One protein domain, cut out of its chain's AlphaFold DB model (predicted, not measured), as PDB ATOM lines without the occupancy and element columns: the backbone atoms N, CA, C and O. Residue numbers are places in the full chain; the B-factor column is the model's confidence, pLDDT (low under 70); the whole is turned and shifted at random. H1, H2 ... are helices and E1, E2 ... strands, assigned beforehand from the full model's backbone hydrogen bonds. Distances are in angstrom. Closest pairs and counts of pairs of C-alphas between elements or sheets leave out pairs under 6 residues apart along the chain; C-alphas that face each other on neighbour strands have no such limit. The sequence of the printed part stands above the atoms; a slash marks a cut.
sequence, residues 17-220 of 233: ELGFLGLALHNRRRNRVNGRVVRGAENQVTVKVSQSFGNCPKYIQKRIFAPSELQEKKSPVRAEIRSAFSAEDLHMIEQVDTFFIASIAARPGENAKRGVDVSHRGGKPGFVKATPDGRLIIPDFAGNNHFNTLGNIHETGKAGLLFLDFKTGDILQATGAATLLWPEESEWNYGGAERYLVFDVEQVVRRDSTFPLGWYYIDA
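Overview. This is residues 17 to 220 of the 233 residues of the protein "Pyridoxamine 5'-phosphate oxidase family protein" of Alphaproteobacteria bacterium (UniProt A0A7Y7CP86). A strongly twisted sheet of seven strands, E5 to E11, curls round the short helix H2, and a curved three-stranded sheet, E1 to E3, sits next to its edge strand E7. A small two-strand ribbon, E4 and E12, lies away from the strands of both sheets, and H1 is on the large sheet. The printed part has 204 residues, with 12 named strands and two named helices in the order E1 E2 E3 E4 E5 H1 E6 E7 E8 H2 E9 E10 E11 E12; the class is mostly strand, and neighbour strands are antiparallel. The whole is compact, with a radius of gyration of the C-alphas of 17.2 A and spans of 48 by 46 by 35 A.

Arrangement. Start with E1, residues 17 to 24, and E2, residues 29 to 40, a hairpin with N 18 and O 35 2.8 A apart. E2 and E3, residues 45 to 55, form the next hairpin, with N 32 and O 53 2.9 A apart; E1 E2 E3 is a meander, each strand the antiparallel neighbour of the one before. E2 bends by 78 degrees at residue 37, E3 by 79 at residue 48. E4, residues 62 to 65, pairs with E12, residues 215 to 219: N 64 and O 216 are 3.0 A apart. H1, residues 87 to 95, is on the branched sheet at a height of 8.9 A. E6, residues 98 to 105, and E7, residues 115 to 122, form a hairpin, with N 101 and O 119 2.8 A apart. The closest C-alphas of E1 and E7 are those of Gly 19 and Asp 117, 5.2 A. The sheet curls round H2, residues 148 to 156; its closest C-alphas to E6 are Asn 152 and Ala 105, 4.6 A. E9, residues 158 to 164, E10, residues 171 to 181, and E11, residues 193 to 207, form another meander; N 161 and O 174 are 2.7 A apart, N 179 and O 198 2.9 A. E6 lies on one side of E9, E10 on the other; N 102 and O 160 are 2.8 A apart. On one side of E11 are E5, residues 80 to 82, and E8, residues 136 to 141; N 82 and O 204 are 3.0 A apart, N 138 and O 197 2.9 A. Every O i to N i+4 pair is within hydrogen-bond range in H1, and 4 of 5 in H2.

Along the chain. Find C-alpha 17 at (14.191, -31.686, -26.241); E1 runs 23.4 A from there. E2 is 28.4 A long, E10 27.3 A and E11, the longest, 30.8 A. H2 begins at (-0.295, -31.209, -28.378), and E12 ends at C-alpha 219, (-4.022, -28.474, -55.292).

Size, cuts and confidence. The C-alphas of Ser 68 and Gly 109 are the two farthest apart, 51.2 A. The printed part has no cut. E4 to E5, E7 to E8 and E10 to E11 are long links. Look for pLDDT under 70 at residue 41, residues 68 to 77 and residues 107 to 114.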
ATOM      1  N   GLU A  17      15.329 -31.021 -25.600       89.69
ATOM      2  CA  GLU A  17      14.191 -31.686 -26.241       89.69
ATOM      3  C   GLU A  17      13.993 -31.102 -27.644       89.69
ATOM      4  O   GLU A  17      14.025 -29.885 -27.823       89.69
ATOM      5  N   LEU A  18      13.767 -31.964 -28.632       90.00
ATOM      6  CA  LEU A  18      13.538 -31.598 -30.026       90.00
ATOM      7  C   LEU A  18      12.259 -32.244 -30.555       90.00
ATOM      8  O   LEU A  18      12.032 -33.446 -30.385       90.00
ATOM      9  N   GLY A  19      11.451 -31.429 -31.229       91.44
ATOM     10  CA  GLY A  19      10.313 -31.866 -32.026       91.44
ATOM     11  C   GLY A  19      10.678 -31.860 -33.508       91.44
ATOM     12  O   GLY A  19      11.249 -30.898 -34.016       91.44
ATOM     13  N   PHE A  20      10.325 -32.928 -34.208       93.00
ATOM     14  CA  PHE A  20      10.535 -33.103 -35.637       93.00
ATOM     15  C   PHE A  20       9.197 -33.277 -36.338       93.00
ATOM     16  O   PHE A  20       8.310 -33.999 -35.873       93.00
ATOM     17  N   LEU A  21       9.097 -32.670 -37.515       94.62
ATOM     18  CA  LEU A  21       7.961 -32.805 -38.406       94.62
ATOM     19  C   LEU A  21       8.432 -33.401 -39.732       94.62
ATOM     20  O   LEU A  21       9.066 -32.730 -40.540       94.62
ATOM     21  N   GLY A  22       8.111 -34.672 -39.959       94.50
ATOM     22  CA  GLY A  22       8.271 -35.291 -41.269       94.50
ATOM     23  C   GLY A  22       7.059 -34.963 -42.131       94.50
ATOM     24  O   GLY A  22       5.939 -35.287 -41.740       94.50
ATOM     25  N   LEU A  23       7.267 -34.346 -43.295       94.12
ATOM     26  CA  LEU A  23       6.196 -33.970 -44.220       94.12
ATOM     27  C   LEU A  23       6.475 -34.448 -45.637       94.12
ATOM     28  O   LEU A  23       7.487 -34.107 -46.240       94.12
ATOM     29  N   ALA A  24       5.511 -35.174 -46.189       93.75
ATOM     30  CA  ALA A  24       5.454 -35.510 -47.598       93.75
ATOM     31  C   ALA A  24       4.281 -34.753 -48.230       93.75
ATOM     32  O   ALA A  24       3.142 -35.223 -48.251       93.75
ATOM     33  N   LEU A  25       4.565 -33.550 -48.735       94.75
ATOM     34  CA  LEU A  25       3.548 -32.651 -49.295       94.75
ATOM     35  C   LEU A  25       2.825 -33.261 -50.507       94.75
ATOM     36  O   LEU A  25       1.622 -33.071 -50.666       94.75
ATOM     37  N   HIS A  26       3.520 -34.062 -51.318       93.94
ATOM     38  CA  HIS A  26       2.981 -34.653 -52.549       93.94
ATOM     39  C   HIS A  26       1.856 -35.672 -52.308       93.94
ATOM     40  O   HIS A  26       1.059 -35.928 -53.206       93.94
ATOM     41  N   ASN A  27       1.775 -36.260 -51.111       94.75
ATOM     42  CA  ASN A  27       0.729 -37.215 -50.732       94.75
ATOM     43  C   ASN A  27       0.075 -36.887 -49.379       94.75
ATOM     44  O   ASN A  27      -0.611 -37.735 -48.807       94.75
ATOM     45  N   ARG A  28       0.273 -35.657 -48.881       95.56
ATOM     46  CA  ARG A  28      -0.306 -35.127 -47.636       95.56
ATOM     47  C   ARG A  28      -0.033 -35.994 -46.402       95.56
ATOM     48  O   ARG A  28      -0.861 -36.059 -45.499       95.56
ATOM     49  N   ARG A  29       1.119 -36.664 -46.323       94.50
ATOM     50  CA  ARG A  29       1.490 -37.429 -45.122       94.50
ATOM     51  C   ARG A  29       2.307 -36.574 -44.175       94.50
ATOM     52  O   ARG A  29       3.217 -35.861 -44.601       94.50
ATOM     53  N   ARG A  30       2.016 -36.697 -42.881       94.69
ATOM     54  CA  ARG A  30       2.860 -36.128 -41.836       94.69
ATOM     55  C   ARG A  30       3.083 -37.103 -40.692       94.69
ATOM     56  O   ARG A  30       2.151 -37.777 -40.258       94.69
ATOM     57  N   ASN A  31       4.302 -37.095 -40.176       93.25
ATOM     58  CA  ASN A  31       4.689 -37.782 -38.953       93.25
ATOM     59  C   ASN A  31       5.299 -36.768 -37.993       93.25
ATOM     60  O   ASN A  31       5.984 -35.837 -38.421       93.25
ATOM     61  N   ARG A  32       5.066 -36.964 -36.702       92.94
ATOM     62  CA  ARG A  32       5.745 -36.220 -35.646       92.94
ATOM     63  C   ARG A  32       6.665 -37.152 -34.895       92.94
ATOM     64  O   ARG A  32       6.290 -38.290 -34.620       92.94
ATOM     65  N   VAL A  33       7.846 -36.651 -34.565       93.12
ATOM     66  CA  VAL A  33       8.806 -37.348 -33.715       93.12
ATOM     67  C   VAL A  33       9.273 -36.372 -32.657       93.12
ATOM     68  O   VAL A  33       9.729 -35.291 -32.997       93.12
ATOM     69  N   ASN A  34       9.190 -36.753 -31.391       92.12
ATOM     70  CA  ASN A  34       9.751 -35.982 -30.291       92.12
ATOM     71  C   ASN A  34      10.855 -36.806 -29.639       92.12
ATOM     72  O   ASN A  34      10.778 -38.039 -29.585       92.12
ATOM     73  N   GLY A  35      11.886 -36.143 -29.137       91.38
ATOM     74  CA  GLY A  35      12.973 -36.831 -28.463       91.38
ATOM     75  C   GLY A  35      13.974 -35.892 -27.826       91.38
ATOM     76  O   GLY A  35      13.921 -34.680 -28.000       91.38
ATOM     77  N   ARG A  36      14.925 -36.491 -27.116       91.38
ATOM     78  CA  ARG A  36      15.988 -35.775 -26.419       91.38
ATOM     79  C   ARG A  36      17.311 -35.944 -27.144       91.38
ATOM     80  O   ARG A  36      17.683 -37.065 -27.497       91.38
ATOM     81  N   VAL A  37      18.046 -34.856 -27.324       91.25
ATOM     82  CA  VAL A  37      19.418 -34.890 -27.832       91.25
ATOM     83  C   VAL A  37      20.294 -35.634 -26.828       91.25
ATOM     84  O   VAL A  37      20.425 -35.215 -25.681       91.25
ATOM     85  N   VAL A  38      20.896 -36.741 -27.258       92.81
ATOM     86  CA  VAL A  38      21.884 -37.498 -26.467       92.81
ATOM     87  C   VAL A  38      23.315 -37.176 -26.876       92.81
ATOM     88  O   VAL A  38      24.244 -37.494 -26.152       92.81
ATOM     89  N   ARG A  39      23.497 -36.568 -28.053       87.12
ATOM     90  CA  ARG A  39      24.789 -36.066 -28.514       87.12
ATOM     91  C   ARG A  39      24.577 -34.977 -29.556       87.12
ATOM     92  O   ARG A  39      23.990 -35.244 -30.606       87.12
ATOM     93  N   GLY A  40      25.068 -33.773 -29.281       76.69
ATOM     94  CA  GLY A  40      25.203 -32.708 -30.273       76.69
ATOM     95  C   GLY A  40      26.648 -32.634 -30.769       76.69
ATOM     96  O   GLY A  40      27.564 -32.522 -29.966       76.69
ATOM     97  N   ALA A  41      26.860 -32.709 -32.080       69.56
ATOM     98  CA  ALA A  41      28.127 -32.400 -32.743       69.56
ATOM     99  C   ALA A  41      27.886 -31.353 -33.846       69.56
ATOM    100  O   ALA A  41      26.733 -31.061 -34.188       69.56
ATOM    101  N   GLU A  42      28.955 -30.794 -34.420       71.00
ATOM    102  CA  GLU A  42      28.864 -29.760 -35.469       71.00
ATOM    103  C   GLU A  42      28.042 -30.222 -36.685       71.00
ATOM    104  O   GLU A  42      27.194 -29.485 -37.190       71.00
ATOM    105  N   ASN A  43      28.226 -31.480 -37.108       77.88
ATOM    106  CA  ASN A  43      27.589 -32.046 -38.305       77.88
ATOM    107  C   ASN A  43      26.663 -33.237 -38.039       77.88
ATOM    108  O   ASN A  43      26.093 -33.791 -38.976       77.88
ATOM    109  N   GLN A  44      26.495 -33.633 -36.780       84.94
ATOM    110  CA  GLN A  44      25.663 -34.772 -36.409       84.94
ATOM    111  C   GLN A  44      24.904 -34.469 -35.125       84.94
ATOM    112  O   GLN A  44      25.449 -33.909 -34.180       84.94
ATOM    113  N   VAL A  45      23.647 -34.887 -35.076       88.12
ATOM    114  CA  VAL A  45      22.825 -34.831 -33.870       88.12
ATOM    115  C   VAL A  45      22.253 -36.221 -33.662       88.12
ATOM    116  O   VAL A  45      21.654 -36.787 -34.574       88.12
ATOM    117  N   THR A  46      22.461 -36.786 -32.478       93.12
ATOM    118  CA  THR A  46      21.835 -38.050 -32.082       93.12
ATOM    119  C   THR A  46      20.697 -37.742 -31.127       93.12
ATOM    120  O   THR A  46      20.903 -37.088 -30.103       93.12
ATOM    121  N   VAL A  47      19.499 -38.225 -31.452       92.56
ATOM    122  CA  VAL A  47      18.290 -38.009 -30.655       92.56
ATOM    123  C   VAL A  47      17.730 -39.347 -30.203       92.56
ATOM    124  O   VAL A  47      17.452 -40.226 -31.018       92.56
ATOM    125  N   LYS A  48      17.524 -39.490 -28.895       94.19
ATOM    126  CA  LYS A  48      16.741 -40.585 -28.332       94.19
ATOM    127  C   LYS A  48      15.264 -40.251 -28.488       94.19
ATOM    128  O   LYS A  48      14.738 -39.385 -27.788       94.19
ATOM    129  N   VAL A  49      14.609 -40.939 -29.419       93.69
ATOM    130  CA  VAL A  49      13.177 -40.783 -29.691       93.69
ATOM    131  C   VAL A  49      12.364 -41.196 -28.465       93.69
ATOM    132  O   VAL A  49      12.559 -42.279 -27.913       93.69
ATOM    133  N   SER A  50      11.451 -40.325 -28.044       89.94
ATOM    134  CA  SER A  50      10.500 -40.573 -26.960       89.94
ATOM    135  C   SER A  50       9.090 -40.841 -27.486       89.94
ATOM    136  O   SER A  50       8.356 -41.622 -26.883       89.94
ATOM    137  N   GLN A  51       8.712 -40.221 -28.608       89.56
ATOM    138  CA  GLN A  51       7.415 -40.392 -29.263       89.56
ATOM    139  C   GLN A  51       7.588 -40.341 -30.782       89.56
ATOM    140  O   GLN A  51       8.356 -39.527 -31.287       89.56
ATOM    141  N   SER A  52       6.852 -41.178 -31.511       92.19
ATOM    142  CA  SER A  52       6.757 -41.124 -32.972       92.19
ATOM    143  C   SER A  52       5.368 -41.575 -33.400       92.19
ATOM    144  O   SER A  52       4.927 -42.653 -33.002       92.19
ATOM    145  N   PHE A  53       4.655 -40.747 -34.158       89.88
ATOM    146  CA  PHE A  53       3.303 -41.070 -34.609       89.88
ATOM    147  C   PHE A  53       2.938 -40.343 -35.905       89.88
ATOM    148  O   PHE A  53       3.358 -39.210 -36.156       89.88
ATOM    149  N   GLY A  54       2.112 -41.000 -36.719       87.06
ATOM    150  CA  GLY A  54       1.439 -40.363 -37.846       87.06
ATOM    151  C   GLY A  54       0.362 -39.407 -37.353       87.06
ATOM    152  O   GLY A  54      -0.308 -39.670 -36.356       87.06
ATOM    153  N   ASN A  55       0.193 -38.284 -38.043       84.75
ATOM    154  CA  ASN A  55      -0.840 -37.311 -37.706       84.75
ATOM    155  C   ASN A  55      -1.772 -37.081 -38.908       84.75
ATOM    156  O   ASN A  55      -1.406 -37.325 -40.056       84.75
ATOM    157  N   CYS A  56      -2.992 -36.627 -38.627       85.88
ATOM    158  CA  CYS A  56      -4.067 -36.388 -39.583       85.88
ATOM    159  C   CYS A  56      -3.563 -35.590 -40.800       85.88
ATOM    160  O   CYS A  56      -2.848 -34.623 -40.579       85.88
ATOM    161  N   PRO A  57      -3.925 -35.903 -42.056       91.12
ATOM    162  CA  PRO A  57      -3.419 -35.206 -43.248       91.12
ATOM    163  C   PRO A  57      -4.110 -33.859 -43.534       91.12
ATOM    164  O   PRO A  57      -3.739 -33.163 -44.480       91.12
ATOM    165  N   LYS A  58      -5.134 -33.495 -42.748       93.50
ATOM    166  CA  LYS A  58      -5.957 -32.298 -42.968       93.50
ATOM    167  C   LYS A  58      -5.118 -31.030 -43.147       93.50
ATOM    168  O   LYS A  58      -4.106 -30.833 -42.466       93.50
ATOM    169  N   TYR A  59      -5.589 -30.167 -44.040       95.06
ATOM    170  CA  TYR A  59      -5.049 -28.835 -44.316       95.06
ATOM    171  C   TYR A  59      -3.665 -28.804 -44.983       95.06
ATOM    172  O   TYR A  59      -3.145 -27.725 -45.232       95.06
ATOM    173  N   ILE A  60      -3.057 -29.955 -45.301       96.69
ATOM    174  CA  ILE A  60      -1.787 -29.990 -46.040       96.69
ATOM    175  C   ILE A  60      -2.047 -29.679 -47.516       96.69
ATOM    176  O   ILE A  60      -2.648 -30.479 -48.241       96.69
ATOM    177  N   GLN A  61      -1.567 -28.523 -47.959       95.62
ATOM    178  CA  GLN A  61      -1.598 -28.109 -49.358       95.62
ATOM    179  C   GLN A  61      -0.646 -28.997 -50.169       95.62
ATOM    180  O   GLN A  61       0.505 -29.214 -49.770       95.62
ATOM    181  N   LYS A  62      -1.123 -29.576 -51.278       96.56
ATOM    182  CA  LYS A  62      -0.326 -30.553 -52.027       96.56
ATOM    183  C   LYS A  62       0.707 -29.829 -52.872       96.56
ATOM    184  O   LYS A  62       0.382 -28.930 -53.647       96.56
ATOM    185  N   ARG A  63       1.953 -30.277 -52.750       94.94
ATOM    186  CA  ARG A  63       3.089 -29.758 -53.508       94.94
ATOM    187  C   ARG A  63       3.996 -30.878 -53.977       94.94
ATOM    188  O   ARG A  63       4.172 -31.861 -53.255       94.94
ATOM    189  N   ILE A  64       4.602 -30.725 -55.147       93.25
ATOM    190  CA  ILE A  64       5.608 -31.660 -55.665       93.25
ATOM    191  C   ILE A  64       6.969 -30.977 -55.625       93.25
ATOM    192  O   ILE A  64       7.089 -29.808 -55.975       93.25
ATOM    193  N   PHE A  65       7.973 -31.706 -55.142       88.06
ATOM    194  CA  PHE A  65       9.347 -31.218 -55.110       88.06
ATOM    195  C   PHE A  65       9.837 -30.958 -56.535       88.06
ATOM    196  O   PHE A  65       9.670 -31.813 -57.405       88.06
ATOM    197  N   ALA A  66      10.437 -29.792 -56.747       82.56
ATOM    198  CA  ALA A  66      10.908 -29.332 -58.041       82.56
ATOM    199  C   ALA A  66      12.435 -29.146 -58.000       82.56
ATOM    200  O   ALA A  66      12.909 -28.064 -57.664       82.56
ATOM    201  N   PRO A  67      13.233 -30.178 -58.339       70.12
ATOM    202  CA  PRO A  67      14.692 -30.060 -58.370       70.12
ATOM    203  C   PRO A  67      15.199 -28.999 -59.361       70.12
ATOM    204  O   PRO A  67      16.276 -28.449 -59.178       70.12
ATOM    205  N   SER A  68      14.437 -28.705 -60.417       61.84
ATOM    206  CA  SER A  68      14.747 -27.630 -61.369       61.84
ATOM    207  C   SER A  68      14.546 -26.227 -60.791       61.84
ATOM    208  O   SER A  68      15.044 -25.270 -61.366       61.84
ATOM    209  N   GLU A  69      13.841 -26.108 -59.662       62.47
ATOM    210  CA  GLU A  69      13.684 -24.869 -58.891       62.47
ATOM    211  C   GLU A  69      14.522 -24.886 -57.614       62.47
ATOM    212  O   GLU A  69      14.188 -24.213 -56.638       62.47
ATOM    213  N   LEU A  70      15.607 -25.670 -57.589       61.97
ATOM    214  CA  LEU A  70      16.637 -25.462 -56.581       61.97
ATOM    215  C   LEU A  70      17.046 -23.997 -56.655       61.97
ATOM    216  O   LEU A  70      17.591 -23.533 -57.656       61.97
ATOM    217  N   GLN A  71      16.728 -23.269 -55.597       63.56
ATOM    218  CA  GLN A  71      17.043 -21.864 -55.552       63.56
ATOM    219  C   GLN A  71      18.546 -21.723 -55.419       63.56
ATOM    220  O   GLN A  71      19.173 -22.373 -54.572       63.56
ATOM    221  N   GLU A  72      19.130 -20.883 -56.271       62.09
ATOM    222  CA  GLU A  72      20.507 -20.473 -56.070       62.09
ATOM    223  C   GLU A  72      20.593 -19.852 -54.682       62.09
ATOM    224  O   GLU A  72      20.011 -18.798 -54.417       62.09
ATOM    225  N   LYS A  73      21.304 -20.531 -53.775       60.06
ATOM    226  CA  LYS A  73      21.645 -19.947 -52.486       60.06
ATOM    227  C   LYS A  73      22.420 -18.676 -52.775       60.06
ATOM    228  O   LYS A  73      23.590 -18.740 -53.154       60.06
ATOM    229  N   LYS A  74      21.785 -17.527 -52.572       60.81
ATOM    230  CA  LYS A  74      22.518 -16.270 -52.536       60.81
ATOM    231  C   LYS A  74      23.468 -16.366 -51.337       60.81
ATOM    232  O   LYS A  74      23.035 -16.603 -50.210       60.81
ATOM    233  N   SER A  75      24.775 -16.306 -51.616       53.62
ATOM    234  CA  SER A  75      25.857 -16.251 -50.619       53.62
ATOM    235  C   SER A  75      25.506 -15.287 -49.479       53.62
ATOM    236  O   SER A  75      24.813 -14.300 -49.710       53.62
ATOM    237  N   PRO A  76      25.950 -15.591 -48.250       55.66
ATOM    238  CA  PRO A  76      25.100 -15.620 -47.066       55.66
ATOM    239  C   PRO A  76      24.303 -14.328 -46.874       55.66
ATOM    240  O   PRO A  76      24.869 -13.264 -46.621       55.66
ATOM    241  N   VAL A  77      22.978 -14.449 -46.942       62.25
ATOM    242  CA  VAL A  77      22.079 -13.422 -46.420       62.25
ATOM    243  C   VAL A  77      22.183 -13.474 -44.898       62.25
ATOM    244  O   VAL A  77      21.799 -14.469 -44.281       62.25
ATOM    245  N   ARG A  78      22.764 -12.426 -44.304       74.38
ATOM    246  CA  ARG A  78      22.827 -12.258 -42.849       74.38
ATOM    247  C   ARG A  78      21.404 -12.247 -42.304       74.38
ATOM    248  O   ARG A  78      20.568 -11.518 -42.832       74.38
ATOM    249  N   ALA A  79      21.144 -13.022 -41.256       86.50
ATOM    250  CA  ALA A  79      19.834 -12.990 -40.618       86.50
ATOM    251  C   ALA A  79      19.522 -11.581 -40.093       86.50
ATOM    252  O   ALA A  79      20.333 -10.974 -39.385       86.50
ATOM    253  N   GLU A  80      18.337 -11.074 -40.422       92.44
ATOM    254  CA  GLU A  80      17.830  -9.845 -39.831       92.44
ATOM    255  C   GLU A  80      17.025 -10.184 -38.580       92.44
ATOM    256  O   GLU A  80      16.049 -10.936 -38.643       92.44
ATOM    257  N   ILE A  81      17.450  -9.639 -37.439       94.50
ATOM    258  CA  ILE A  81      16.831  -9.886 -36.137       94.50
ATOM    259  C   ILE A  81      16.129  -8.615 -35.671       94.50
ATOM    260  O   ILE A  81      16.749  -7.557 -35.572       94.50
ATOM    261  N   ARG A  82      14.836  -8.727 -35.367       96.88
ATOM    262  CA  ARG A  82      13.977  -7.619 -34.922       96.88
ATOM    263  C   ARG A  82      13.093  -8.064 -33.760       96.88
ATOM    264  O   ARG A  82      12.931  -9.258 -33.538       96.88
ATOM    265  N   SER A  83      12.504  -7.118 -33.033       97.19
ATOM    266  CA  SER A  83      11.527  -7.398 -31.962       97.19
ATOM    267  C   SER A  83      10.068  -7.274 -32.413       97.19
ATOM    268  O   SER A  83       9.159  -7.435 -31.612       97.19
ATOM    269  N   ALA A  84       9.837  -6.937 -33.682       97.62
ATOM    270  CA  ALA A  84       8.517  -6.749 -34.268       97.62
ATOM    271  C   ALA A  84       8.545  -7.124 -35.753       97.62
ATOM    272  O   ALA A  84       9.605  -7.089 -36.389       97.62
ATOM    273  N   PHE A  85       7.378  -7.460 -36.303       98.31
ATOM    274  CA  PHE A  85       7.217  -7.660 -37.738       98.31
ATOM    275  C   PHE A  85       7.340  -6.332 -38.489       98.31
ATOM    276  O   PHE A  85       6.790  -5.311 -38.075       98.31
ATOM    277  N   SER A  86       8.039  -6.353 -39.620       97.12
ATOM    278  CA  SER A  86       7.977  -5.271 -40.602       97.12
ATOM    279  C   SER A  86       6.704  -5.375 -41.453       97.12
ATOM    280  O   SER A  86       6.042  -6.413 -41.485       97.12
ATOM    281  N   ALA A  87       6.373  -4.317 -42.199       96.44
ATOM    282  CA  ALA A  87       5.250  -4.348 -43.141       96.44
ATOM    283  C   ALA A  87       5.409  -5.442 -44.216       96.44
ATOM    284  O   ALA A  87       4.426  -6.043 -44.638       96.44
ATOM    285  N   GLU A  88       6.644  -5.725 -44.634       95.50
ATOM    286  CA  GLU A  88       6.943  -6.782 -45.602       95.50
ATOM    287  C   GLU A  88       6.756  -8.178 -44.994       95.50
ATOM    288  O   GLU A  88       6.196  -9.058 -45.644       95.50
ATOM    289  N   ASP A  89       7.138  -8.363 -43.726       97.25
ATOM    290  CA  ASP A  89       6.918  -9.622 -43.006       97.25
ATOM    291  C   ASP A  89       5.416  -9.922 -42.879       97.25
ATOM    292  O   ASP A  89       4.976 -11.036 -43.157       97.25
ATOM    293  N   LEU A  90       4.615  -8.917 -42.499       97.44
ATOM    294  CA  LEU A  90       3.159  -9.054 -42.405       97.44
ATOM    295  C   LEU A  90       2.535  -9.340 -43.774       97.44
ATOM    296  O   LEU A  90       1.687 -10.224 -43.882       97.44
ATOM    297  N   HIS A  91       2.999  -8.661 -44.827       95.12
ATOM    298  CA  HIS A  91       2.549  -8.929 -46.189       95.12
ATOM    299  C   HIS A  91       2.838 -10.377 -46.608       95.12
ATOM    300  O   HIS A  91       1.946 -11.056 -47.113       95.12
ATOM    301  N   MET A  92       4.050 -10.881 -46.349       95.31
ATOM    302  CA  MET A  92       4.412 -12.278 -46.602       95.31
ATOM    303  C   MET A  92       3.485 -13.236 -45.845       95.31
ATOM    304  O   MET A  92       2.938 -14.162 -46.445       95.31
ATOM    305  N   ILE A  93       3.274 -13.005 -44.546       97.12
ATOM    306  CA  ILE A  93       2.417 -13.838 -43.690       97.12
ATOM    307  C   ILE A  93       0.986 -13.919 -44.238       97.12
ATOM    308  O   ILE A  93       0.406 -15.003 -44.286       97.12
ATOM    309  N   GLU A  94       0.417 -12.806 -44.691       94.00
ATOM    310  CA  GLU A  94      -0.941 -12.791 -45.240       94.00
ATOM    311  C   GLU A  94      -1.054 -13.545 -46.573       94.00
ATOM    312  O   GLU A  94      -2.139 -14.004 -46.925       94.00
ATOM    313  N   GLN A  95       0.041 -13.733 -47.314       93.44
ATOM    314  CA  GLN A  95       0.035 -14.492 -48.570       93.44
ATOM    315  C   GLN A  95       0.265 -15.998 -48.383       93.44
ATOM    316  O   GLN A  95       0.008 -16.770 -49.312       93.44
ATOM    317  N   VAL A  96       0.725 -16.454 -47.211       93.44
ATOM    318  CA  VAL A  96       0.996 -17.881 -47.021       93.44
ATOM    319  C   VAL A  96      -0.292 -18.706 -46.945       93.44
ATOM    320  O   VAL A  96      -1.284 -18.337 -46.322       93.44
ATOM    321  N   ASP A  97      -0.255 -19.902 -47.527       94.88
ATOM    322  CA  ASP A  97      -1.294 -20.927 -47.347       94.88
ATOM    323  C   ASP A  97      -0.882 -22.006 -46.327       94.88
ATOM    324  O   ASP A  97      -1.641 -22.940 -46.049       94.88
ATOM    325  N   THR A  98       0.347 -21.904 -45.815       95.94
ATOM    326  CA  THR A  98       1.024 -22.891 -44.979       95.94
ATOM    327  C   THR A  98       2.013 -22.187 -44.056       95.94
ATOM    328  O   THR A  98       2.827 -21.390 -44.513       95.94
ATOM    329  N   PHE A  99       2.009 -22.543 -42.775       97.62
ATOM    330  CA  PHE A  99       3.079 -22.193 -41.841       97.62
ATOM    331  C   PHE A  99       3.305 -23.328 -40.838       97.62
ATOM    332  O   PHE A  99       2.549 -24.308 -40.781       97.62
ATOM    333  N   PHE A 100       4.354 -23.209 -40.034       97.69
ATOM    334  CA  PHE A 100       4.694 -24.175 -39.000       97.69
ATOM    335  C   PHE A 100       4.687 -23.519 -37.630       97.69
ATOM    336  O   PHE A 100       5.060 -22.362 -37.484       97.69
ATOM    337  N   ILE A 101       4.266 -24.273 -36.622       98.00
ATOM    338  CA  ILE A 101       4.213 -23.830 -35.234       98.00
ATOM    339  C   ILE A 101       4.927 -24.835 -34.348       98.00
ATOM    340  O   ILE A 101       4.646 -26.032 -34.412       98.00
ATOM    341  N   ALA A 102       5.833 -24.339 -33.522       96.56
ATOM    342  CA  ALA A 102       6.451 -25.049 -32.423       96.56
ATOM    343  C   ALA A 102       5.870 -24.545 -31.100       96.56
ATOM    344  O   ALA A 102       5.573 -23.360 -30.950       96.56
ATOM    345  N   SER A 103       5.715 -25.435 -30.130       95.12
ATOM    346  CA  SER A 103       5.313 -25.069 -28.772       95.12
ATOM    347  C   SER A 103       5.973 -25.984 -27.752       95.12
ATOM    348  O   SER A 103       6.504 -27.047 -28.087       95.12
ATOM    349  N   ILE A 104       5.958 -25.562 -26.493       91.62
ATOM    350  CA  ILE A 104       6.589 -26.297 -25.403       91.62
ATOM    351  C   ILE A 104       5.712 -26.243 -24.160       91.62
ATOM    352  O   ILE A 104       5.173 -25.196 -23.844       91.62
ATOM    353  N   ALA A 105       5.598 -27.352 -23.435       87.19
ATOM    354  CA  ALA A 105       5.113 -27.357 -22.058       87.19
ATOM    355  C   ALA A 105       6.260 -27.645 -21.089       87.19
ATOM    356  O   ALA A 105       7.063 -28.557 -21.323       87.19
ATOM    357  N   ALA A 106       6.309 -26.914 -19.975       73.12
ATOM    358  CA  ALA A 106       7.045 -27.330 -18.789       73.12
ATOM    359  C   ALA A 106       6.060 -28.066 -17.877       73.12
ATOM    360  O   ALA A 106       5.048 -27.501 -17.485       73.12
ATOM    361  N   ARG A 107       6.325 -29.331 -17.554       57.62
ATOM    362  CA  ARG A 107       5.514 -30.032 -16.556       57.62
ATOM    363  C   ARG A 107       6.066 -29.708 -15.153       57.62
ATOM    364  O   ARG A 107       7.289 -29.695 -15.003       57.62
ATOM    365  N   PRO A 108       5.235 -29.453 -14.129       46.81
ATOM    366  CA  PRO A 108       5.708 -29.323 -12.748       46.81
ATOM    367  C   PRO A 108       6.198 -30.672 -12.181       46.81
ATOM    368  O   PRO A 108       5.542 -31.695 -12.380       46.81
ATOM    369  N   GLY A 109       7.331 -30.671 -11.463       55.81
ATOM    370  CA  GLY A 109       7.910 -31.835 -10.764       55.81
ATOM    371  C   GLY A 109       9.277 -32.302 -11.296       55.81
ATOM    372  O   GLY A 109       9.577 -32.196 -12.486       55.81
ATOM    373  N   GLU A 110      10.132 -32.831 -10.413       47.41
ATOM    374  CA  GLU A 110      11.436 -33.397 -10.789       47.41
ATOM    375  C   GLU A 110      11.234 -34.614 -11.712       47.41
ATOM    376  O   GLU A 110      10.540 -35.566 -11.360       47.41
ATOM    377  N   ASN A 111      11.836 -34.572 -12.908       50.16
ATOM    378  CA  ASN A 111      11.684 -35.503 -14.050       50.16
ATOM    379  C   ASN A 111      10.520 -35.248 -15.013       50.16
ATOM    380  O   ASN A 111      10.277 -36.050 -15.925       50.16
ATOM    381  N   ALA A 112       9.801 -34.141 -14.871       48.59
ATOM    382  CA  ALA A 112       8.652 -33.893 -15.714       48.59
ATOM    383  C   ALA A 112       9.096 -33.477 -17.137       48.59
ATOM    384  O   ALA A 112       9.592 -32.379 -17.389       48.59
ATOM    385  N   LYS A 113       8.976 -34.426 -18.076       53.91
ATOM    386  CA  LYS A 113       9.320 -34.285 -19.501       53.91
ATOM    387  C   LYS A 113       8.782 -32.958 -20.054       53.91
ATOM    388  O   LYS A 113       7.575 -32.722 -19.978       53.91
ATOM    389  N   ARG A 114       9.651 -32.123 -20.642       64.50
ATOM    390  CA  ARG A 114       9.194 -30.967 -21.426       64.50
ATOM    391  C   ARG A 114       8.528 -31.499 -22.691       64.50
ATOM    392  O   ARG A 114       9.147 -32.239 -23.452       64.50
ATOM    393  N   GLY A 115       7.255 -31.183 -22.880       78.38
ATOM    394  CA  GLY A 115       6.522 -31.595 -24.070       78.38
ATOM    395  C   GLY A 115       6.807 -30.607 -25.184       78.38
ATOM    396  O   GLY A 115       6.092 -29.623 -25.284       78.38
ATOM    397  N   VAL A 116       7.854 -30.817 -25.982       89.56
ATOM    398  CA  VAL A 116       8.026 -30.055 -27.229       89.56
ATOM    399  C   VAL A 116       7.108 -30.628 -28.301       89.56
ATOM    400  O   VAL A 116       6.911 -31.840 -28.378       89.56
ATOM    401  N   ASP A 117       6.532 -29.764 -29.125       92.38
ATOM    402  CA  ASP A 117       5.713 -30.164 -30.264       92.38
ATOM    403  C   ASP A 117       5.996 -29.258 -31.456       92.38
ATOM    404  O   ASP A 117       6.319 -28.083 -31.296       92.38
ATOM    405  N   VAL A 118       5.843 -29.811 -32.657       94.50
ATOM    406  CA  VAL A 118       5.889 -29.059 -33.909       94.50
ATOM    407  C   VAL A 118       4.760 -29.513 -34.828       94.50
ATOM    408  O   VAL A 118       4.472 -30.705 -34.984       94.50
ATOM    409  N   SER A 119       4.090 -28.553 -35.456       94.69
ATOM    410  CA  SER A 119       2.966 -28.791 -36.347       94.69
ATOM    411  C   SER A 119       3.046 -27.952 -37.605       94.69
ATOM    412  O   SER A 119       3.510 -26.824 -37.594       94.69
ATOM    413  N   HIS A 120       2.475 -28.491 -38.673       96.19
ATOM    414  CA  HIS A 120       2.062 -27.732 -39.845       96.19
ATOM    415  C   HIS A 120       0.646 -27.194 -39.629       96.19
ATOM    416  O   HIS A 120      -0.218 -27.912 -39.111       96.19
ATOM    417  N   ARG A 121       0.385 -25.983 -40.107       95.88
ATOM    418  CA  ARG A 121      -0.931 -25.347 -40.209       95.88
ATOM    419  C   ARG A 121      -1.128 -24.884 -41.650       95.88
ATOM    420  O   ARG A 121      -0.173 -24.449 -42.278       95.88
ATOM    421  N   GLY A 122      -2.335 -25.052 -42.181       95.25
ATOM    422  CA  GLY A 122      -2.641 -24.672 -43.557       95.25
ATOM    423  C   GLY A 122      -4.050 -24.116 -43.686       95.25
ATOM    424  O   GLY A 122      -4.944 -24.500 -42.931       95.25
ATOM    425  N   GLY A 123      -4.220 -23.211 -44.637       94.38
ATOM    426  CA  GLY A 123      -5.435 -22.441 -44.880       94.38
ATOM    427  C   GLY A 123      -5.432 -21.869 -46.295       94.38
ATOM    428  O   GLY A 123      -4.520 -22.141 -47.074       94.38
ATOM    429  N   LYS A 124      -6.454 -21.090 -46.651       92.81
ATOM    430  CA  LYS A 124      -6.388 -20.250 -47.858       92.81
ATOM    431  C   LYS A 124      -5.416 -19.091 -47.590       92.81
ATOM    432  O   LYS A 124      -5.375 -18.655 -46.444       92.81
ATOM    433  N   PRO A 125      -4.685 -18.558 -48.584       92.50
ATOM    434  CA  PRO A 125      -3.997 -17.277 -48.420       92.50
ATOM    435  C   PRO A 125      -4.917 -16.240 -47.755       92.50
ATOM    436  O   PRO A 125      -6.100 -16.154 -48.095       92.50
ATOM    437  N   GLY A 126      -4.402 -15.531 -46.754       91.50
ATOM    438  CA  GLY A 126      -5.153 -14.607 -45.900       91.50
ATOM    439  C   GLY A 126      -5.775 -15.237 -44.649       91.50
ATOM    440  O   GLY A 126      -6.392 -14.529 -43.855       91.50
ATOM    441  N   PHE A 127      -5.625 -16.549 -44.422       94.62
ATOM    442  CA  PHE A 127      -6.135 -17.191 -43.200       94.62
ATOM    443  C   PHE A 127      -5.348 -16.831 -41.937       94.62
ATOM    444  O   PHE A 127      -5.827 -17.112 -40.849       94.62
ATOM    445  N   VAL A 128      -4.155 -16.250 -42.059       96.25
ATOM    446  CA  VAL A 128      -3.456 -15.605 -40.943       96.25
ATOM    447  C   VAL A 128      -3.689 -14.112 -41.090       96.25
ATOM    448  O   VAL A 128      -3.345 -13.543 -42.122       96.25
ATOM    449  N   LYS A 129      -4.303 -13.491 -40.085       94.50
ATOM    450  CA  LYS A 129      -4.626 -12.065 -40.101       94.50
ATOM    451  C   LYS A 129      -3.660 -11.291 -39.228       94.50
ATOM    452  O   LYS A 129      -3.498 -11.641 -38.062       94.50
ATOM    453  N   ALA A 130      -3.090 -10.218 -39.760       95.44
ATOM    454  CA  ALA A 130      -2.368  -9.238 -38.968       95.44
ATOM    455  C   ALA A 130      -3.334  -8.174 -38.424       95.44
ATOM    456  O   ALA A 130      -4.209  -7.672 -39.135       95.44
ATOM    457  N   THR A 131      -3.201  -7.821 -37.150       93.44
ATOM    458  CA  THR A 131      -3.877  -6.660 -36.564       93.44
ATOM    459  C   THR A 131      -3.020  -5.396 -36.745       93.44
ATOM    460  O   THR A 131      -1.815  -5.504 -36.979       93.44
ATOM    461  N   PRO A 132      -3.590  -4.178 -36.630       92.00
ATOM    462  CA  PRO A 132      -2.823  -2.935 -36.793       92.00
ATOM    463  C   PRO A 132      -1.639  -2.771 -35.827       92.00
ATOM    464  O   PRO A 132      -0.674  -2.090 -36.153       92.00
ATOM    465  N   ASP A 133      -1.711  -3.388 -34.649       92.44
ATOM    466  CA  ASP A 133      -0.652  -3.445 -33.633       92.44
ATOM    467  C   ASP A 133       0.363  -4.584 -33.863       92.44
ATOM    468  O   ASP A 133       1.274  -4.763 -33.060       92.44
ATOM    469  N   GLY A 134       0.246  -5.336 -34.963       93.75
ATOM    470  CA  GLY A 134       1.222  -6.350 -35.372       93.75
ATOM    471  C   GLY A 134       1.040  -7.728 -34.730       93.75
ATOM    472  O   GLY A 134       1.933  -8.567 -34.855       93.75
ATOM    473  N   ARG A 135      -0.097  -7.993 -34.073       96.81
ATOM    474  CA  ARG A 135      -0.448  -9.340 -33.594       96.81
ATOM    475  C   ARG A 135      -0.961 -10.190 -34.745       96.81
ATOM    476  O   ARG A 135      -1.566  -9.683 -35.690       96.81
ATOM    477  N   LEU A 136      -0.757 -11.500 -34.651       98.19
ATOM    478  CA  LEU A 136      -1.317 -12.450 -35.608       98.19
ATOM    479  C   LEU A 136      -2.522 -13.162 -35.002       98.19
ATOM    480  O   LEU A 136      -2.433 -13.704 -33.903       98.19
ATOM    481  N   ILE A 137      -3.622 -13.208 -35.749       96.88
ATOM    482  CA  ILE A 137      -4.819 -13.984 -35.431       96.88
ATOM    483  C   ILE A 137      -4.893 -15.154 -36.402       96.88
ATOM    484  O   ILE A 137      -4.889 -14.981 -37.624       96.88
ATOM    485  N   ILE A 138      -4.944 -16.362 -35.852       96.88
ATOM    486  CA  ILE A 138      -4.875 -17.608 -36.610       96.88
ATOM    487  C   ILE A 138      -6.067 -18.481 -36.209       96.88
ATOM    488  O   ILE A 138      -6.183 -18.837 -35.035       96.88
ATOM    489  N   PRO A 139      -6.937 -18.891 -37.145       95.50
ATOM    490  CA  PRO A 139      -8.024 -19.800 -36.840       95.50
ATOM    491  C   PRO A 139      -7.481 -21.218 -36.628       95.50
ATOM    492  O   PRO A 139      -6.668 -21.727 -37.405       95.50
ATOM    493  N   ASP A 140      -7.955 -21.884 -35.580       94.69
ATOM    494  CA  ASP A 140      -7.738 -23.312 -35.377       94.69
ATOM    495  C   ASP A 140      -8.956 -24.081 -35.891       94.69
ATOM    496  O   ASP A 140     -10.086 -23.872 -35.453       94.69
ATOM    497  N   PHE A 141      -8.718 -24.959 -36.861       93.44
ATOM    498  CA  PHE A 141      -9.752 -25.778 -37.486       93.44
ATOM    499  C   PHE A 141      -9.827 -27.168 -36.852       93.44
ATOM    500  O   PHE A 141      -8.819 -27.699 -36.375       93.44
ATOM    501  N   ALA A 142     -10.988 -27.815 -36.978       91.75
ATOM    502  CA  ALA A 142     -11.258 -29.162 -36.476       91.75
ATOM    503  C   ALA A 142     -10.137 -30.169 -36.810       91.75
ATOM    504  O   ALA A 142      -9.923 -30.565 -37.968       91.75
ATOM    505  N   GLY A 143      -9.405 -30.593 -35.784       88.12
ATOM    506  CA  GLY A 143      -8.216 -31.431 -35.905       88.12
ATOM    507  C   GLY A 143      -8.455 -32.886 -35.510       88.12
ATOM    508  O   GLY A 143      -9.492 -33.477 -35.798       88.12
ATOM    509  N   ASN A 144      -7.447 -33.471 -34.866       85.50
ATOM    510  CA  ASN A 144      -7.513 -34.778 -34.204       85.50
ATOM    511  C   ASN A 144      -7.755 -34.663 -32.688       85.50
ATOM    512  O   ASN A 144      -7.695 -35.668 -31.992       85.50
ATOM    513  N   ASN A 145      -7.952 -33.443 -32.175       87.00
ATOM    514  CA  ASN A 145      -8.202 -33.149 -30.764       87.00
ATOM    515  C   ASN A 145      -7.144 -33.706 -29.794       87.00
ATOM    516  O   ASN A 145      -7.442 -33.964 -28.636       87.00
ATOM    517  N   HIS A 146      -5.890 -33.870 -30.235       87.12
ATOM    518  CA  HIS A 146      -4.795 -34.269 -29.339       87.12
ATOM    519  C   HIS A 146      -4.275 -33.113 -28.474       87.12
ATOM    520  O   HIS A 146      -3.539 -33.355 -27.527       87.12
ATOM    521  N   PHE A 147      -4.574 -31.860 -28.839       89.06
ATOM    522  CA  PHE A 147      -4.127 -30.652 -28.132       89.06
ATOM    523  C   PHE A 147      -2.612 -30.569 -27.852       89.06
ATOM    524  O   PHE A 147      -2.200 -29.780 -27.019       89.06
ATOM    525  N   ASN A 148      -1.751 -31.287 -28.586       90.75
ATOM    526  CA  ASN A 148      -0.295 -31.209 -28.378       90.75
ATOM    527  C   ASN A 148       0.224 -29.766 -28.493       90.75
ATOM    528  O   ASN A 148       0.923 -29.281 -27.614       90.75
ATOM    529  N   THR A 149      -0.158 -29.056 -29.559       93.94
ATOM    530  CA  THR A 149       0.285 -27.672 -29.758       93.94
ATOM    531  C   THR A 149      -0.447 -26.708 -28.826       93.94
ATOM    532  O   THR A 149       0.188 -25.884 -28.178       93.94
ATOM    533  N   LEU A 150      -1.778 -26.808 -28.773       94.62
ATOM    534  CA  LEU A 150      -2.645 -25.845 -28.086       94.62
ATOM    535  C   LEU A 150      -2.619 -26.015 -26.566       94.62
ATOM    536  O   LEU A 150      -2.610 -25.023 -25.859       94.62
ATOM    537  N   GLY A 151      -2.540 -27.248 -26.068       93.25
ATOM    538  CA  GLY A 151      -2.340 -27.538 -24.651       93.25
ATOM    539  C   GLY A 151      -1.001 -26.994 -24.161       93.25
ATOM    540  O   GLY A 151      -0.964 -26.305 -23.155       93.25
ATOM    541  N   ASN A 152       0.084 -27.175 -24.923       93.88
ATOM    542  CA  ASN A 152       1.368 -26.539 -24.602       93.88
ATOM    543  C   ASN A 152       1.268 -25.005 -24.508       93.88
ATOM    544  O   ASN A 152       1.867 -24.400 -23.620       93.88
ATOM    545  N   ILE A 153       0.524 -24.383 -25.429       95.50
ATOM    546  CA  ILE A 153       0.299 -22.932 -25.443       95.50
ATOM    547  C   ILE A 153      -0.564 -22.510 -24.254       95.50
ATOM    548  O   ILE A 153      -0.230 -21.535 -23.598       95.50
ATOM    549  N   HIS A 154      -1.619 -23.256 -23.927       93.81
ATOM    550  CA  HIS A 154      -2.445 -22.996 -22.749       93.81
ATOM    551  C   HIS A 154      -1.620 -23.026 -21.452       93.81
ATOM    552  O   HIS A 154      -1.790 -22.165 -20.599       93.81
ATOM    553  N   GLU A 155      -0.685 -23.972 -21.336       91.69
ATOM    554  CA  GLU A 155       0.156 -24.137 -20.143       91.69
ATOM    555  C   GLU A 155       1.272 -23.089 -20.018       91.69
ATOM    556  O   GLU A 155       1.658 -22.726 -18.909       91.69
ATOM    557  N   THR A 156       1.858 -22.634 -21.130       93.19
ATOM    558  CA  THR A 156       3.084 -21.805 -21.082       93.19
ATOM    559  C   THR A 156       2.958 -20.431 -21.706       93.19
ATOM    560  O   THR A 156       3.838 -19.598 -21.496       93.19
ATOM    561  N   GLY A 157       1.921 -20.208 -22.507       95.62
ATOM    562  CA  GLY A 157       1.752 -19.006 -23.307       95.62
ATOM    563  C   GLY A 157       2.831 -18.813 -24.371       95.62
ATOM    564  O   GLY A 157       3.033 -17.684 -24.791       95.62
ATOM    565  N   LYS A 158       3.574 -19.856 -24.779       95.44
ATOM    566  CA  LYS A 158       4.729 -19.724 -25.689       95.44
ATOM    567  C   LYS A 158       4.539 -20.466 -27.003       95.44
ATOM    568  O   LYS A 158       4.177 -21.646 -27.018       95.44
ATOM    569  N   ALA A 159       4.901 -19.805 -28.099       97.50
ATOM    570  CA  ALA A 159       4.990 -20.427 -29.414       97.50
ATOM    571  C   ALA A 159       6.169 -19.884 -30.235       97.50
ATOM    572  O   ALA A 159       6.637 -18.762 -30.046       97.50
ATOM    573  N   GLY A 160       6.630 -20.704 -31.175       97.44
ATOM    574  CA  GLY A 160       7.477 -20.286 -32.285       97.44
ATOM    575  C   GLY A 160       6.757 -20.547 -33.601       97.44
ATOM    576  O   GLY A 160       6.190 -21.621 -33.781       97.44
ATOM    577  N   LEU A 161       6.767 -19.592 -34.517       98.38
ATOM    578  CA  LEU A 161       6.197 -19.693 -35.853       98.38
ATOM    579  C   LEU A 161       7.316 -19.708 -36.896       98.38
ATOM    580  O   LEU A 161       8.340 -19.046 -36.736       98.38
ATOM    581  N   LEU A 162       7.112 -20.460 -37.973       97.56
ATOM    582  CA  LEU A 162       7.946 -20.418 -39.168       97.56
ATOM    583  C   LEU A 162       7.049 -20.272 -40.390       97.56
ATOM    584  O   LEU A 162       6.206 -21.132 -40.660       97.56
ATOM    585  N   PHE A 163       7.281 -19.205 -41.140       97.56
ATOM    586  CA  PHE A 163       6.709 -18.956 -42.451       97.56
ATOM    587  C   PHE A 163       7.788 -19.178 -43.508       97.56
ATOM    588  O   PHE A 163       8.956 -18.841 -43.305       97.56
ATOM    589  N   LEU A 164       7.389 -19.788 -44.618       93.56
ATOM    590  CA  LEU A 164       8.257 -20.090 -45.746       93.56
ATOM    591  C   LEU A 164       7.561 -19.625 -47.019       93.56
ATOM    592  O   LEU A 164       6.454 -20.084 -47.311       93.56
ATOM    593  N   ASP A 165       8.234 -18.786 -47.798       91.19
ATOM    594  CA  ASP A 165       7.834 -18.543 -49.177       91.19
ATOM    595  C   ASP A 165       8.389 -19.682 -50.047       91.19
ATOM    596  O   ASP A 165       9.595 -19.829 -50.242       91.19
ATOM    597  N   PHE A 166       7.498 -20.529 -50.565       88.56
ATOM    598  CA  PHE A 166       7.878 -21.675 -51.398       88.56
ATOM    599  C   PHE A 166       8.472 -21.279 -52.761       88.56
ATOM    600  O   PHE A 166       9.080 -22.128 -53.411       88.56
ATOM    601  N   LYS A 167       8.279 -20.030 -53.199       84.19
ATOM    602  CA  LYS A 167       8.742 -19.494 -54.481       84.19
ATOM    603  C   LYS A 167      10.082 -18.773 -54.350       84.19
ATOM    604  O   LYS A 167      10.923 -18.944 -55.225       84.19
ATOM    605  N   THR A 168      10.278 -17.978 -53.297       86.31
ATOM    606  CA  THR A 168      11.511 -17.185 -53.088       86.31
ATOM    607  C   THR A 168      12.481 -17.798 -52.087       86.31
ATOM    608  O   THR A 168      13.630 -17.369 -52.038       86.31
ATOM    609  N   GLY A 169      12.033 -18.797 -51.309       88.19
ATOM    610  CA  GLY A 169      12.834 -19.501 -50.301       88.19
ATOM    611  C   GLY A 169      13.173 -18.639 -49.093       88.19
ATOM    612  O   GLY A 169      14.083 -18.980 -48.328       88.19
ATOM    613  N   ASP A 170      12.448 -17.535 -48.931       91.06
ATOM    614  CA  ASP A 170      12.542 -16.669 -47.771       91.06
ATOM    615  C   ASP A 170      11.961 -17.396 -46.559       91.06
ATOM    616  O   ASP A 170      10.875 -17.988 -46.609       91.06
ATOM    617  N   ILE A 171      12.710 -17.367 -45.461       93.19
ATOM    618  CA  ILE A 171      12.307 -17.936 -44.181       93.19
ATOM    619  C   ILE A 171      12.097 -16.790 -43.202       93.19
ATOM    620  O   ILE A 171      13.013 -16.009 -42.938       93.19
ATOM    621  N   LEU A 172      10.913 -16.751 -42.600       96.25
ATOM    622  CA  LEU A 172      10.587 -15.853 -41.502       96.25
ATOM    623  C   LEU A 172      10.263 -16.687 -40.264       96.25
ATOM    624  O   LEU A 172       9.274 -17.421 -40.229       96.25
ATOM    625  N   GLN A 173      11.104 -16.585 -39.243       97.06
ATOM    626  CA  GLN A 173      10.883 -17.211 -37.944       97.06
ATOM    627  C   GLN A 173      10.454 -16.152 -36.939       97.06
ATOM    628  O   GLN A 173      11.023 -15.065 -36.909       97.06
ATOM    629  N   ALA A 174       9.481 -16.478 -36.096       97.81
ATOM    630  CA  ALA A 174       9.029 -15.600 -35.030       97.81
ATOM    631  C   ALA A 174       8.860 -16.385 -33.731       97.81
ATOM    632  O   ALA A 174       8.326 -17.489 -33.741       97.81
ATOM    633  N   THR A 175       9.277 -15.824 -32.607       97.62
ATOM    634  CA  THR A 175       9.003 -16.370 -31.272       97.62
ATOM    635  C   THR A 175       8.311 -15.323 -30.432       97.62
ATOM    636  O   THR A 175       8.598 -14.132 -30.570       97.62
ATOM    637  N   GLY A 176       7.411 -15.761 -29.563       97.62
ATOM    638  CA  GLY A 176       6.732 -14.851 -28.660       97.62
ATOM    639  C   GLY A 176       5.615 -15.508 -27.872       97.62
ATOM    640  O   GLY A 176       5.571 -16.740 -27.714       97.62
ATOM    641  N   ALA A 177       4.727 -14.657 -27.371       98.31
ATOM    642  CA  ALA A 177       3.598 -15.069 -26.572       98.31
ATOM    643  C   ALA A 177       2.433 -15.531 -27.455       98.31
ATOM    644  O   ALA A 177       2.217 -15.055 -28.568       98.31
ATOM    645  N   ALA A 178       1.691 -16.508 -26.955       98.00
ATOM    646  CA  ALA A 178       0.595 -17.148 -27.653       98.00
ATOM    647  C   ALA A 178      -0.557 -17.398 -26.685       98.00
ATOM    648  O   ALA A 178      -0.358 -17.967 -25.613       98.00
ATOM    649  N   THR A 179      -1.769 -17.021 -27.075       97.62
ATOM    650  CA  THR A 179      -2.983 -17.243 -26.280       97.62
ATOM    651  C   THR A 179      -4.086 -17.848 -27.134       97.62
ATOM    652  O   THR A 179      -4.106 -17.699 -28.357       97.62
ATOM    653  N   LEU A 180      -4.983 -18.593 -26.491       97.00
ATOM    654  CA  LEU A 180      -6.164 -19.150 -27.139       97.00
ATOM    655  C   LEU A 180      -7.361 -18.282 -26.777       97.00
ATOM    656  O   LEU A 180      -7.602 -18.056 -25.595       97.00
ATOM    657  N   LEU A 181      -8.097 -17.835 -27.789       95.81
ATOM    658  CA  LEU A 181      -9.380 -17.161 -27.638       95.81
ATOM    659  C   LEU A 181     -10.489 -18.070 -28.139       95.81
ATOM    660  O   LEU A 181     -10.406 -18.626 -29.245       95.81
ATOM    661  N   TRP A 182     -11.534 -18.206 -27.336       94.38
ATOM    662  CA  TRP A 182     -12.729 -18.922 -27.753       94.38
ATOM    663  C   TRP A 182     -13.575 -18.050 -28.692       94.38
ATOM    664  O   TRP A 182     -13.482 -16.821 -28.636       94.38
ATOM    665  N   PRO A 183     -14.373 -18.641 -29.601       91.75
ATOM    666  CA  PRO A 183     -15.172 -17.869 -30.551       91.75
ATOM    667  C   PRO A 183     -16.090 -16.832 -29.898       91.75
ATOM    668  O   PRO A 183     -16.294 -15.767 -30.467       91.75
ATOM    669  N   GLU A 184     -16.600 -17.114 -28.699       92.19
ATOM    670  CA  GLU A 184     -17.489 -16.226 -27.943       92.19
ATOM    671  C   GLU A 184     -16.763 -14.994 -27.375       92.19
ATOM    672  O   GLU A 184     -17.399 -13.995 -27.046       92.19
ATOM    673  N   GLU A 185     -15.434 -15.057 -27.270       91.69
ATOM    674  CA  GLU A 185     -14.557 -13.994 -26.761       91.69
ATOM    675  C   GLU A 185     -13.891 -13.200 -27.899       91.69
ATOM    676  O   GLU A 185     -13.207 -12.205 -27.660       91.69
ATOM    677  N   SER A 186     -14.056 -13.655 -29.143       89.06
ATOM    678  CA  SER A 186     -13.369 -13.127 -30.318       89.06
ATOM    679  C   SER A 186     -14.220 -12.086 -31.045       89.06
ATOM    680  O   SER A 186     -15.354 -12.351 -31.434       89.06
ATOM    681  N   GLU A 187     -13.634 -10.925 -31.346       90.81
ATOM    682  CA  GLU A 187     -14.222  -9.948 -32.284       90.81
ATOM    683  C   GLU A 187     -14.056 -10.367 -33.760       90.81
ATOM    684  O   GLU A 187     -14.508  -9.680 -34.679       90.81
ATOM    685  N   TRP A 188     -13.368 -11.487 -34.006       90.31
ATOM    686  CA  TRP A 188     -13.111 -12.033 -35.333       90.31
ATOM    687  C   TRP A 188     -13.905 -13.306 -35.579       90.31
ATOM    688  O   TRP A 188     -13.971 -14.193 -34.726       90.31
ATOM    689  N   ASN A 189     -14.415 -13.426 -36.802       90.12
ATOM    690  CA  ASN A 189     -15.040 -14.637 -37.299       90.12
ATOM    691  C   ASN A 189     -14.363 -15.103 -38.595       90.12
ATOM    692  O   ASN A 189     -14.274 -14.347 -39.568       90.12
ATOM    693  N   TYR A 190     -13.895 -16.351 -38.601       91.69
ATOM    694  CA  TYR A 190     -13.408 -17.049 -39.782       91.69
ATOM    695  C   TYR A 190     -14.143 -18.385 -39.936       91.69
ATOM    696  O   TYR A 190     -14.170 -19.213 -39.024       91.69
ATOM    697  N   GLY A 191     -14.712 -18.625 -41.121       90.56
ATOM    698  CA  GLY A 191     -15.516 -19.819 -41.388       90.56
ATOM    699  C   GLY A 191     -14.757 -21.122 -41.108       90.56
ATOM    700  O   GLY A 191     -13.722 -21.388 -41.718       90.56
ATOM    701  N   GLY A 192     -15.297 -21.947 -40.208       90.69
ATOM    702  CA  GLY A 192     -14.715 -23.232 -39.806       90.69
ATOM    703  C   GLY A 192     -13.713 -23.169 -38.647       90.69
ATOM    704  O   GLY A 192     -13.175 -24.215 -38.281       90.69
ATOM    705  N   ALA A 193     -13.452 -21.989 -38.073       93.81
ATOM    706  CA  ALA A 193     -12.652 -21.853 -36.859       93.81
ATOM    707  C   ALA A 193     -13.418 -22.371 -35.627       93.81
ATOM    708  O   ALA A 193     -14.556 -21.976 -35.391       93.81
ATOM    709  N   GLU A 194     -12.785 -23.232 -34.828       94.12
ATOM    710  CA  GLU A 194     -13.296 -23.669 -33.517       94.12
ATOM    711  C   GLU A 194     -12.797 -22.783 -32.368       94.12
ATOM    712  O   GLU A 194     -13.343 -22.823 -31.269       94.12
ATOM    713  N   ARG A 195     -11.705 -22.051 -32.604       94.81
ATOM    714  CA  ARG A 195     -11.042 -21.110 -31.693       94.81
ATOM    715  C   ARG A 195      -9.984 -20.329 -32.468       94.81
ATOM    716  O   ARG A 195      -9.680 -20.661 -33.619       94.81
ATOM    717  N   TYR A 196      -9.387 -19.340 -31.822       96.56
ATOM    718  CA  TYR A 196      -8.332 -18.518 -32.400       96.56
ATOM    719  C   TYR A 196      -7.067 -18.607 -31.561       96.56
ATOM    720  O   TYR A 196      -7.108 -18.590 -30.335       96.56
ATOM    721  N   LEU A 197      -5.933 -18.705 -32.239       97.56
ATOM    722  CA  LEU A 197      -4.624 -18.465 -31.664       97.56
ATOM    723  C   LEU A 197      -4.272 -16.999 -31.918       97.56
ATOM    724  O   LEU A 197      -4.227 -16.574 -33.073       97.56
ATOM    725  N   VAL A 198      -4.010 -16.255 -30.849       98.00
ATOM    726  CA  VAL A 198      -3.455 -14.899 -30.907       98.00
ATOM    727  C   VAL A 198      -1.975 -14.982 -30.586       98.00
ATOM    728  O   VAL A 198      -1.599 -15.610 -29.596       98.00
ATOM    729  N   PHE A 199      -1.144 -14.396 -31.441       98.69
ATOM    730  CA  PHE A 199       0.305 -14.425 -31.312       98.69
ATOM    731  C   PHE A 199       0.880 -13.010 -31.261       98.69
ATOM    732  O   PHE A 199       0.720 -12.227 -32.202       98.69
ATOM    733  N   ASP A 200       1.588 -12.736 -30.172       98.44
ATOM    734  CA  ASP A 200       2.313 -11.506 -29.894       98.44
ATOM    735  C   ASP A 200       3.803 -11.774 -30.095       98.44
ATOM    736  O   ASP A 200       4.410 -12.582 -29.389       98.44
ATOM    737  N   VAL A 201       4.399 -11.125 -31.092       98.50
ATOM    738  CA  VAL A 201       5.800 -11.359 -31.438       98.50
ATOM    739  C   VAL A 201       6.746 -10.683 -30.445       98.50
ATOM    740  O   VAL A 201       6.560  -9.527 -30.082       98.50
ATOM    741  N   GLU A 202       7.788 -11.403 -30.035       98.06
ATOM    742  CA  GLU A 202       8.876 -10.875 -29.197       98.06
ATOM    743  C   GLU A 202      10.192 -10.793 -29.977       98.06
ATOM    744  O   GLU A 202      11.004  -9.891 -29.767       98.06
ATOM    745  N   GLN A 203      10.414 -11.740 -30.891       97.38
ATOM    746  CA  GLN A 203      11.571 -11.762 -31.774       97.38
ATOM    747  C   GLN A 203      11.185 -12.302 -33.148       97.38
ATOM    748  O   GLN A 203      10.450 -13.282 -33.265       97.38
ATOM    749  N   VAL A 204      11.741 -11.677 -34.177       97.56
ATOM    750  CA  VAL A 204      11.682 -12.074 -35.581       97.56
ATOM    751  C   VAL A 204      13.101 -12.334 -36.061       97.56
ATOM    752  O   VAL A 204      14.000 -11.544 -35.777       97.56
ATOM    753  N   VAL A 205      13.290 -13.416 -36.810       95.56
ATOM    754  CA  VAL A 205      14.521 -13.733 -37.534       95.56
ATOM    755  C   VAL A 205      14.155 -13.989 -38.992       95.56
ATOM    756  O   VAL A 205      13.498 -14.987 -39.303       95.56
ATOM    757  N   ARG A 206      14.562 -13.086 -39.886       94.94
ATOM    758  CA  ARG A 206      14.321 -13.194 -41.331       94.94
ATOM    759  C   ARG A 206      15.592 -13.588 -42.073       94.94
ATOM    760  O   ARG A 206      16.667 -13.055 -41.803       94.94
ATOM    761  N   ARG A 207      15.461 -14.538 -42.999       91.56
ATOM    762  CA  ARG A 207      16.542 -15.075 -43.828       91.56
ATOM    763  C   ARG A 207      16.053 -15.267 -45.263       91.56
ATOM    764  O   ARG A 207      15.431 -16.286 -45.574       91.56
ATOM    765  N   ASP A 208      16.370 -14.317 -46.132       89.62
ATOM    766  CA  ASP A 208      15.901 -14.328 -47.520       89.62
ATOM    767  C   ASP A 208      16.676 -15.324 -48.391       89.62
ATOM    768  O   ASP A 208      17.893 -15.470 -48.265       89.62
ATOM    769  N   SER A 209      15.969 -16.013 -49.289       86.06
ATOM    770  CA  SER A 209      16.514 -16.944 -50.285       86.06
ATOM    771  C   SER A 209      17.462 -18.002 -49.696       86.06
ATOM    772  O   SER A 209      18.454 -18.396 -50.318       86.06
ATOM    773  N   THR A 210      17.196 -18.447 -48.462       82.62
ATOM    774  CA  THR A 210      18.062 -19.394 -47.736       82.62
ATOM    775  C   THR A 210      17.569 -20.833 -47.795       82.62
ATOM    776  O   THR A 210      18.370 -21.764 -47.614       82.62
ATOM    777  N   PHE A 211      16.275 -21.043 -48.061       84.56
ATOM    778  CA  PHE A 211      15.716 -22.379 -48.161       84.56
ATOM    779  C   PHE A 211      16.033 -22.997 -49.530       84.56
ATOM    780  O   PHE A 211      15.587 -22.495 -50.555       84.56
ATOM    781  N   PRO A 212      16.798 -24.101 -49.592       78.06
ATOM    782  CA  PRO A 212      17.406 -24.550 -50.844       78.06
ATOM    783  C   PRO A 212      16.475 -25.380 -51.732       78.06
ATOM    784  O   PRO A 212      16.926 -25.933 -52.728       78.06
ATOM    785  N   LEU A 213      15.219 -25.568 -51.336       83.38
ATOM    786  CA  LEU A 213      14.295 -26.488 -51.982       83.38
ATOM    787  C   LEU A 213      13.158 -25.694 -52.632       83.38
ATOM    788  O   LEU A 213      12.615 -24.783 -52.012       83.38
ATOM    789  N   GLY A 214      12.794 -26.073 -53.857       83.44
ATOM    790  CA  GLY A 214      11.657 -25.521 -54.592       83.44
ATOM    791  C   GLY A 214      10.498 -26.513 -54.694       83.44
ATOM    792  O   GLY A 214      10.687 -27.739 -54.651       83.44
ATOM    793  N   TRP A 215       9.281 -25.988 -54.834       88.94
ATOM    794  CA  TRP A 215       8.067 -26.791 -54.961       88.94
ATOM    795  C   TRP A 215       7.042 -26.173 -55.901       88.94
ATOM    796  O   TRP A 215       6.700 -25.001 -55.778       88.94
ATOM    797  N   TYR A 216       6.403 -27.027 -56.698       90.38
ATOM    798  CA  TYR A 216       5.198 -26.664 -57.434       90.38
ATOM    799  C   TYR A 216       3.949 -26.902 -56.595       90.38
ATOM    800  O   TYR A 216       3.737 -28.006 -56.078       90.38
ATOM    801  N   TYR A 217       3.105 -25.878 -56.493       93.69
ATOM    802  CA  TYR A 217       1.745 -26.020 -55.984       93.69
ATOM    803  C   TYR A 217       0.908 -26.867 -56.946       93.69
ATOM    804  O   TYR A 217       0.951 -26.650 -58.154       93.69
ATOM    805  N   ILE A 218       0.153 -27.827 -56.406       95.81
ATOM    806  CA  ILE A 218      -0.704 -28.716 -57.200       95.81
ATOM    807  C   ILE A 218      -2.179 -28.453 -56.912       95.81
ATOM    808  O   ILE A 218      -2.920 -28.095 -57.820       95.81
ATOM    809  N   ASP A 219      -2.618 -28.644 -55.668       95.25
ATOM    810  CA  ASP A 219      -4.022 -28.474 -55.292       95.25
ATOM    811  C   ASP A 219      -4.214 -28.248 -53.791       95.25
ATOM    812  O   ASP A 219      -3.463 -28.746 -52.933       95.25
ATOM    813  N   ALA A 220      -5.291 -27.525 -53.481       95.00
ATOM    814  CA  ALA A 220      -5.670 -27.218 -52.119       95.00
ATOM    815  C   ALA A 220      -6.068 -28.488 -51.359       95.00
ATOM    816  O   ALA A 220      -6.639 -29.416 -51.935       95.00
TER     817      ALA A 220